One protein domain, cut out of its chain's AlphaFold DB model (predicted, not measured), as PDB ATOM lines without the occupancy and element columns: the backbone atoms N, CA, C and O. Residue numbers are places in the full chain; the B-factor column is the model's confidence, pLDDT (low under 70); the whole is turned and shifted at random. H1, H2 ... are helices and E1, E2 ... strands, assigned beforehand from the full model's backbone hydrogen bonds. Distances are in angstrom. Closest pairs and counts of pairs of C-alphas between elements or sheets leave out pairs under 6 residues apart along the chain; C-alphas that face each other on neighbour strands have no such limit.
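What this domain is: This is residues 10 to 67 of the 68 residues of an uncharacterized protein of Gemmatimonadaceae bacterium (UniProt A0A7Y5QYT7). A strongly twisted four-stranded antiparallel sheet, E1 E2 E3 E4, has the short helix H1 at the end of E4, and the long helix H2 slants away as an arm whose residues 56 to 65, with 66 and 67, stick out. The printed part has 58 residues, ordered E1 E2 E3 E4 H1 H2, and is mixed in class. It is loose, with a radius of gyration of the C-alphas of 13.5 A and spans of 37 by 27 by 17 A.

Where its parts are: E1, residues 10 to 15, begins at C-alpha 10 (-4.811, 24.070, -28.233). E2 is residues 18 to 25, 22.1 A long; E3 28 to 33; E4 39 to 43; H1 44 to 49. H2, residues 51 to 65, 21.1 A, ends at C-alpha 65 (-29.006, -1.535, -14.314).

How they stand to each other: The strands form a meander, each the antiparallel neighbour of the one before, in three hairpins: N 13 and O 20, N 23 and O 30, and N 31 and O 40 are each 2.8 A apart, within hydrogen-bond range. H1 only grazes the sheet, with residues 44 to 47. H1 and H2 are close but not clearly touching, the closest C-alphas being Ala 46 and Ala 52, 5.5 A. H2 is not on the sheet. In H1 and H2 every O i to N i+4 pair is within hydrogen-bond range.

The domain as a whole: The farthest C-alphas, of Pro 26 and Leu 67, are 39.7 A apart. The printed part has no cut, its links are tight, and no printed residue is under 70 in pLDDT.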
ATOM      1  N   LYS A  10      -4.343  24.114 -29.625       94.25
ATOM      2  CA  LYS A  10      -4.811  24.070 -28.233       94.25
ATOM      3  C   LYS A  10      -5.852  25.151 -27.966       94.25
ATOM      4  O   LYS A  10      -5.678  26.297 -28.388       94.25
ATOM      5  N   ARG A  11      -6.917  24.796 -27.256       95.94
ATOM      6  CA  ARG A  11      -7.996  25.689 -26.829       95.94
ATOM      7  C   ARG A  11      -8.304  25.462 -25.363       95.94
ATOM      8  O   ARG A  11      -8.295  24.329 -24.894       95.94
ATOM      9  N   GLU A  12      -8.548  26.553 -24.657       94.38
ATOM     10  CA  GLU A  12      -9.105  26.492 -23.315       94.38
ATOM     11  C   GLU A  12     -10.629  26.425 -23.442       94.38
ATOM     12  O   GLU A  12     -11.216  27.126 -24.267       94.38
ATOM     13  N   LEU A  13     -11.249  25.534 -22.679       94.12
ATOM     14  CA  LEU A  13     -12.689  25.333 -22.645       94.12
ATOM     15  C   LEU A  13     -13.126  25.283 -21.190       94.12
ATOM     16  O   LEU A  13     -12.692  24.409 -20.444       94.12
ATOM     17  N   GLU A  14     -14.008  26.186 -20.797       94.31
ATOM     18  CA  GLU A  14     -14.711  26.075 -19.527       94.31
ATOM     19  C   GLU A  14     -15.989  25.258 -19.731       94.31
ATOM     20  O   GLU A  14     -16.794  25.552 -20.614       94.31
ATOM     21  N   HIS A  15     -16.166  24.209 -18.933       92.38
ATOM     22  CA  HIS A  15     -17.363  23.380 -18.965       92.38
ATOM     23  C   HIS A  15     -17.708  22.899 -17.553       92.38
ATOM     24  O   HIS A  15     -16.880  22.286 -16.877       92.38
ATOM     25  N   SER A  16     -18.936  23.169 -17.101       88.69
ATOM     26  CA  SER A  16     -19.436  22.759 -15.777       88.69
ATOM     27  C   SER A  16     -18.532  23.203 -14.614       88.69
ATOM     28  O   SER A  16     -18.239  22.426 -13.708       88.69
ATOM     29  N   GLY A  17     -18.030  24.445 -14.674       90.75
ATOM     30  CA  GLY A  17     -17.146  25.032 -13.655       90.75
ATOM     31  C   GLY A  17     -15.724  24.460 -13.630       90.75
ATOM     32  O   GLY A  17     -14.949  24.769 -12.727       90.75
ATOM     33  N   LYS A  18     -15.368  23.619 -14.606       90.81
ATOM     34  CA  LYS A  18     -14.029  23.051 -14.766       90.81
ATOM     35  C   LYS A  18     -13.385  23.588 -16.031       90.81
ATOM     36  O   LYS A  18     -14.026  23.693 -17.076       90.81
ATOM     37  N   LEU A  19     -12.098  23.895 -15.935       93.75
ATOM     38  CA  LEU A  19     -11.309  24.340 -17.074       93.75
ATOM     39  C   LEU A  19     -10.638  23.142 -17.739       93.75
ATOM     40  O   LEU A  19      -9.961  22.354 -17.079       93.75
ATOM     41  N   TYR A  20     -10.759  23.045 -19.052       94.44
ATOM     42  CA  TYR A  20     -10.163  22.003 -19.871       94.44
ATOM     43  C   TYR A  20      -9.241  22.615 -20.915       94.44
ATOM     44  O   TYR A  20      -9.469  23.704 -21.436       94.44
ATOM     45  N   THR A  21      -8.184  21.888 -21.244       94.25
ATOM     46  CA  THR A  21      -7.367  22.119 -22.429       94.25
ATOM     47  C   THR A  21      -7.759  21.092 -23.478       94.25
ATOM     48  O   THR A  21      -7.514  19.896 -23.319       94.25
ATOM     49  N   VAL A  22      -8.355  21.572 -24.562       94.62
ATOM     50  CA  VAL A  22      -8.696  20.785 -25.744       94.62
ATOM     51  C   VAL A  22      -7.568  20.932 -26.755       94.62
ATOM     52  O   VAL A  22      -7.224  22.040 -27.157       94.62
ATOM     53  N   THR A  23      -6.971  19.821 -27.166       95.12
ATOM     54  CA  THR A  23      -5.999  19.771 -28.260       95.12
ATOM     55  C   THR A  23      -6.657  19.102 -29.454       95.12
ATOM     56  O   THR A  23      -7.002  17.930 -29.383       95.12
ATOM     57  N   ILE A  24      -6.823  19.847 -30.539       95.19
ATOM     58  CA  ILE A  24      -7.384  19.363 -31.799       95.19
ATOM     59  C   ILE A  24      -6.205  19.107 -32.737       95.19
ATOM     60  O   ILE A  24      -5.457  20.036 -33.037       95.19
ATOM     61  N   SER A  25      -5.997  17.863 -33.161       94.62
ATOM     62  CA  SER A  25      -4.913  17.447 -34.056       94.62
ATOM     63  C   SER A  25      -5.461  16.721 -35.291       94.62
ATOM     64  O   SER A  25      -6.635  16.343 -35.321       94.62
ATOM     65  N   PRO A  26      -4.634  16.508 -36.329       93.31
ATOM     66  CA  PRO A  26      -5.047  15.729 -37.496       93.31
ATOM     67  C   PRO A  26      -5.514  14.304 -37.160       93.31
ATOM     68  O   PRO A  26      -6.325  13.752 -37.895       93.31
ATOM     69  N   ASP A  27      -5.053  13.733 -36.044       91.62
ATOM     70  CA  ASP A  27      -5.394  12.369 -35.617       91.62
ATOM     71  C   ASP A  27      -6.682  12.304 -34.772       91.62
ATOM     72  O   ASP A  27      -7.343  11.265 -34.712       91.62
ATOM     73  N   GLY A  28      -7.068  13.409 -34.125       92.38
ATOM     74  CA  GLY A  28      -8.258  13.459 -33.279       92.38
ATOM     75  C   GLY A  28      -8.283  14.629 -32.300       92.38
ATOM     76  O   GLY A  28      -7.661  15.672 -32.507       92.38
ATOM     77  N   ILE A  29      -9.023  14.454 -31.208       94.62
ATOM     78  CA  ILE A  29      -9.211  15.449 -30.153       94.62
ATOM     79  C   ILE A  29      -8.773  14.863 -28.812       94.62
ATOM     80  O   ILE A  29      -9.257  13.817 -28.393       94.62
ATOM     81  N   LYS A  30      -7.900  15.578 -28.103       93.50
ATOM     82  CA  LYS A  30      -7.512  15.283 -26.722       93.50
ATOM     83  C   LYS A  30      -8.108  16.321 -25.785       93.50
ATOM     84  O   LYS A  30      -7.839  17.510 -25.950       93.50
ATOM     85  N   VAL A  31      -8.844  15.897 -24.768       93.62
ATOM     86  CA  VAL A  31      -9.397  16.782 -23.734       93.62
ATOM     87  C   VAL A  31      -8.741  16.465 -22.400       93.62
ATOM     88  O   VAL A  31      -8.831  15.343 -21.908       93.62
ATOM     89  N   VAL A  32      -8.072  17.449 -21.802       92.62
ATOM     90  CA  VAL A  32      -7.396  17.305 -20.507       92.62
ATOM     91  C   VAL A  32      -7.942  18.348 -19.544       92.62
ATOM     92  O   VAL A  32      -7.914  19.535 -19.853       92.62
ATOM     93  N   GLU A  33      -8.418  17.943 -18.369       91.31
ATOM     94  CA  GLU A  33      -8.781  18.894 -17.311       91.31
ATOM     95  C   GLU A  33      -7.522  19.629 -16.818       91.31
ATOM     96  O   GLU A  33      -6.462  19.026 -16.617       91.31
ATOM     97  N   LYS A  34      -7.604  20.948 -16.645       85.88
ATOM     98  CA  LYS A  34      -6.469  21.783 -16.243       85.88
ATOM     99  C   LYS A  34      -5.951  21.329 -14.878       85.88
ATOM    100  O   LYS A  34      -6.704  21.172 -13.925       85.88
ATOM    101  N   GLY A  35      -4.641  21.089 -14.797       81.19
ATOM    102  CA  GLY A  35      -3.997  20.533 -13.603       81.19
ATOM    103  C   GLY A  35      -4.046  19.002 -13.501       81.19
ATOM    104  O   GLY A  35      -3.441  18.439 -12.587       81.19
ATOM    105  N   LYS A  36      -4.695  18.301 -14.440       82.12
ATOM    106  CA  LYS A  36      -4.657  16.836 -14.548       82.12
ATOM    107  C   LYS A  36      -3.715  16.401 -15.669       82.12
ATOM    108  O   LYS A  36      -3.520  17.096 -16.660       82.12
ATOM    109  N   ARG A  37      -3.106  15.222 -15.498       76.25
ATOM    110  CA  ARG A  37      -2.245  14.588 -16.516       76.25
ATOM    111  C   ARG A  37      -2.983  13.554 -17.365       76.25
ATOM    112  O   ARG A  37      -2.542  13.256 -18.468       76.25
ATOM    113  N   LYS A  38      -4.086  12.998 -16.851       77.81
ATOM    114  CA  LYS A  38      -4.947  12.070 -17.588       77.81
ATOM    115  C   LYS A  38      -6.023  12.876 -18.311       77.81
ATOM    116  O   LYS A  38      -6.738  13.638 -17.670       77.81
ATOM    117  N   GLY A  39      -6.093  12.713 -19.623       84.56
ATOM    118  CA  GLY A  39      -7.153  13.251 -20.466       84.56
ATOM    119  C   GLY A  39      -7.765  12.155 -21.324       84.56
ATOM    120  O   GLY A  39      -7.268  11.029 -21.341       84.56
ATOM    121  N   HIS A  40      -8.834  12.503 -22.026       89.12
ATOM    122  CA  HIS A  40      -9.517  11.622 -22.963       89.12
ATOM    123  C   HIS A  40      -9.038  11.916 -24.380       89.12
ATOM    124  O   HIS A  40      -9.078  13.067 -24.811       89.12
ATOM    125  N   ASP A  41      -8.584  10.879 -25.078       90.75
ATOM    126  CA  ASP A  41      -8.249  10.926 -26.498       90.75
ATOM    127  C   ASP A  41      -9.405  10.337 -27.307       90.75
ATOM    128  O   ASP A  41      -9.833   9.211 -27.057       90.75
ATOM    129  N   LEU A  42      -9.903  11.102 -28.273       91.12
ATOM    130  CA  LEU A  42     -10.970  10.715 -29.186       91.12
ATOM    131  C   LEU A  42     -10.455  10.816 -30.626       91.12
ATOM    132  O   LEU A  42     -10.201  11.928 -31.095       91.12
ATOM    133  N   PRO A  43     -10.286   9.697 -31.349       92.31
ATOM    134  CA  PRO A  43      -9.915   9.742 -32.757       92.31
ATOM    135  C   PRO A  43     -11.064  10.310 -33.596       92.31
ATOM    136  O   PRO A  43     -12.237  10.167 -33.243       92.31
ATOM    137  N   TRP A  44     -10.748  10.898 -34.753       92.44
ATOM    138  CA  TRP A  44     -11.781  11.408 -35.664       92.44
ATOM    139  C   TRP A  44     -12.787  10.341 -36.083       92.44
ATOM    140  O   TRP A  44     -13.968  10.644 -36.193       92.44
ATOM    141  N   SER A  45     -12.346   9.093 -36.259       90.25
ATOM    142  CA  SER A  45     -13.235   7.979 -36.596       90.25
ATOM    143  C   SER A  45     -14.348   7.795 -35.567       90.25
ATOM    144  O   SER A  45     -15.494   7.646 -35.969       90.25
ATOM    145  N   ALA A  46     -14.052   7.877 -34.266       88.69
ATOM    146  CA  ALA A  46     -15.043   7.734 -33.196       88.69
ATOM    147  C   ALA A  46     -16.000   8.935 -33.099       88.69
ATOM    148  O   ALA A  46     -17.149   8.787 -32.688       88.69
ATOM    149  N   ILE A  47     -15.535  10.129 -33.481       88.88
ATOM    150  CA  ILE A  47     -16.357  11.347 -33.508       88.88
ATOM    151  C   ILE A  47     -17.288  11.333 -34.726       88.88
ATOM    152  O   ILE A  47     -18.471  11.629 -34.603       88.88
ATOM    153  N   ILE A  48     -16.753  10.990 -35.900       90.19
ATOM    154  CA  ILE A  48     -17.481  11.007 -37.173       90.19
ATOM    155  C   ILE A  48     -18.492   9.857 -37.247       90.19
ATOM    156  O   ILE A  48     -19.589  10.057 -37.758       90.19
ATOM    157  N   SER A  49     -18.141   8.669 -36.744       88.31
ATOM    158  CA  SER A  49     -19.059   7.518 -36.681       88.31
ATOM    159  C   SER A  49     -20.173   7.687 -35.647       88.31
ATOM    160  O   SER A  49     -21.231   7.085 -35.798       88.31
ATOM    161  N   GLY A  50     -19.944   8.495 -34.606       85.81
ATOM    162  CA  GLY A  50     -20.835   8.602 -33.450       85.81
ATOM    163  C   GLY A  50     -20.575   7.559 -32.355       85.81
ATOM    164  O   GLY A  50     -21.266   7.581 -31.336       85.81
ATOM    165  N   ASP A  51     -19.561   6.698 -32.496       86.44
ATOM    166  CA  ASP A  51     -19.222   5.654 -31.514       86.44
ATOM    167  C   ASP A  51     -18.959   6.215 -30.109       86.44
ATOM    168  O   ASP A  51     -19.250   5.562 -29.102       86.44
ATOM    169  N   ALA A  52     -18.428   7.440 -30.021       83.25
ATOM    170  CA  ALA A  52     -18.211   8.112 -28.742       83.25
ATOM    171  C   ALA A  52     -19.529   8.347 -27.979       83.25
ATOM    172  O   ALA A  52     -19.575   8.134 -26.767       83.25
ATOM    173  N   ALA A  53     -20.597   8.734 -28.684       80.75
ATOM    174  CA  ALA A  53     -21.921   8.924 -28.096       80.75
ATOM    175  C   ALA A  53     -22.553   7.575 -27.724       80.75
ATOM    176  O   ALA A  53     -22.979   7.392 -26.588       80.75
ATOM    177  N   LEU A  54     -22.495   6.590 -28.628       86.50
ATOM    178  CA  LEU A  54     -23.024   5.244 -28.378       86.50
ATOM    179  C   LEU A  54     -22.380   4.577 -27.150       86.50
ATOM    180  O   LEU A  54     -23.068   3.970 -26.331       86.50
ATOM    181  N   THR A  55     -21.060   4.707 -27.000       86.31
ATOM    182  CA  THR A  55     -20.330   4.161 -25.845       86.31
ATOM    183  C   THR A  55     -20.792   4.806 -24.537       86.31
ATOM    184  O   THR A  55     -20.928   4.121 -23.522       86.31
ATOM    185  N   GLN A  56     -21.046   6.118 -24.549       87.25
ATOM    186  CA  GLN A  56     -21.558   6.841 -23.388       87.25
ATOM    187  C   GLN A  56     -22.983   6.394 -23.033       87.25
ATOM    188  O   GLN A  56     -23.242   6.096 -21.868       87.25
ATOM    189  N   ASP A  57     -23.875   6.284 -24.017       90.12
ATOM    190  CA  ASP A  57     -25.265   5.858 -23.810       90.12
ATOM    191  C   ASP A  57     -25.351   4.418 -23.282       90.12
ATOM    192  O   ASP A  57     -26.107   4.121 -22.349       90.12
ATOM    193  N   LEU A  58     -24.515   3.521 -23.817       92.00
ATOM    194  CA  LEU A  58     -24.407   2.148 -23.328       92.00
ATOM    195  C   LEU A  58     -23.905   2.115 -21.881       92.00
ATOM    196  O   LEU A  58     -24.449   1.381 -21.058       92.00
ATOM    197  N   LYS A  59     -22.896   2.928 -21.550       91.06
ATOM    198  CA  LYS A  59     -22.383   3.022 -20.182       91.06
ATOM    199  C   LYS A  59     -23.460   3.501 -19.206       91.06
ATOM    200  O   LYS A  59     -23.599   2.901 -18.147       91.06
ATOM    201  N   ILE A  60     -24.229   4.526 -19.569       93.31
ATOM    202  CA  ILE A  60     -25.346   5.023 -18.751       93.31
ATOM    203  C   ILE A  60     -26.380   3.914 -18.527       93.31
ATOM    204  O   ILE A  60     -26.834   3.720 -17.404       93.31
ATOM    205  N   SER A  61     -26.712   3.159 -19.579       94.31
ATOM    206  CA  SER A  61     -27.669   2.049 -19.496       94.31
ATOM    207  C   SER A  61     -27.188   0.937 -18.552       94.31
ATOM    208  O   SER A  61     -27.973   0.412 -17.766       94.31
ATOM    209  N   LEU A  62     -25.893   0.599 -18.594       95.19
ATOM    210  CA  LEU A  62     -25.281  -0.380 -17.688       95.19
ATOM    211  C   LEU A  62     -25.216   0.124 -16.241       95.19
ATOM    212  O   LEU A  62     -25.512  -0.634 -15.321       95.19
ATOM    213  N   ASP A  63     -24.847   1.390 -16.038       93.31
ATOM    214  CA  ASP A  63     -24.784   2.002 -14.707       93.31
ATOM    215  C   ASP A  63     -26.193   2.081 -14.076       93.31
ATOM    216  O   ASP A  63     -26.335   1.873 -12.873       93.31
ATOM    217  N   ALA A  64     -27.243   2.316 -14.878       91.62
ATOM    218  CA  ALA A  64     -28.636   2.299 -14.425       91.62
ATOM    219  C   ALA A  64     -29.095   0.905 -13.970       91.62
ATOM    220  O   ALA A  64     -29.755   0.794 -12.942       91.62
ATOM    221  N   LEU A  65     -28.703  -0.151 -14.693       92.50
ATOM    222  CA  LEU A  65     -29.006  -1.535 -14.314       92.50
ATOM    223  C   LEU A  65     -28.282  -1.961 -13.027       92.50
ATOM    224  O   LEU A  65     -28.799  -2.767 -12.267       92.50
ATOM    225  N   ALA A  66     -27.080  -1.438 -12.775       88.38
ATOM    226  CA  ALA A  66     -26.287  -1.785 -11.593       88.38
ATOM    227  C   ALA A  66     -26.771  -1.121 -10.286       88.38
ATOM    228  O   ALA A  66     -26.205  -1.389  -9.225       88.38
ATOM    229  N   LEU A  67     -27.752  -0.216 -10.365       75.56
ATOM    230  CA  LEU A  67     -28.346   0.486  -9.221       75.56
ATOM    231  C   LEU A  67     -29.641  -0.173  -8.705       75.56
ATOM    232  O   LEU A  67     -30.187   0.308  -7.710       75.56
TER     233      LEU A  67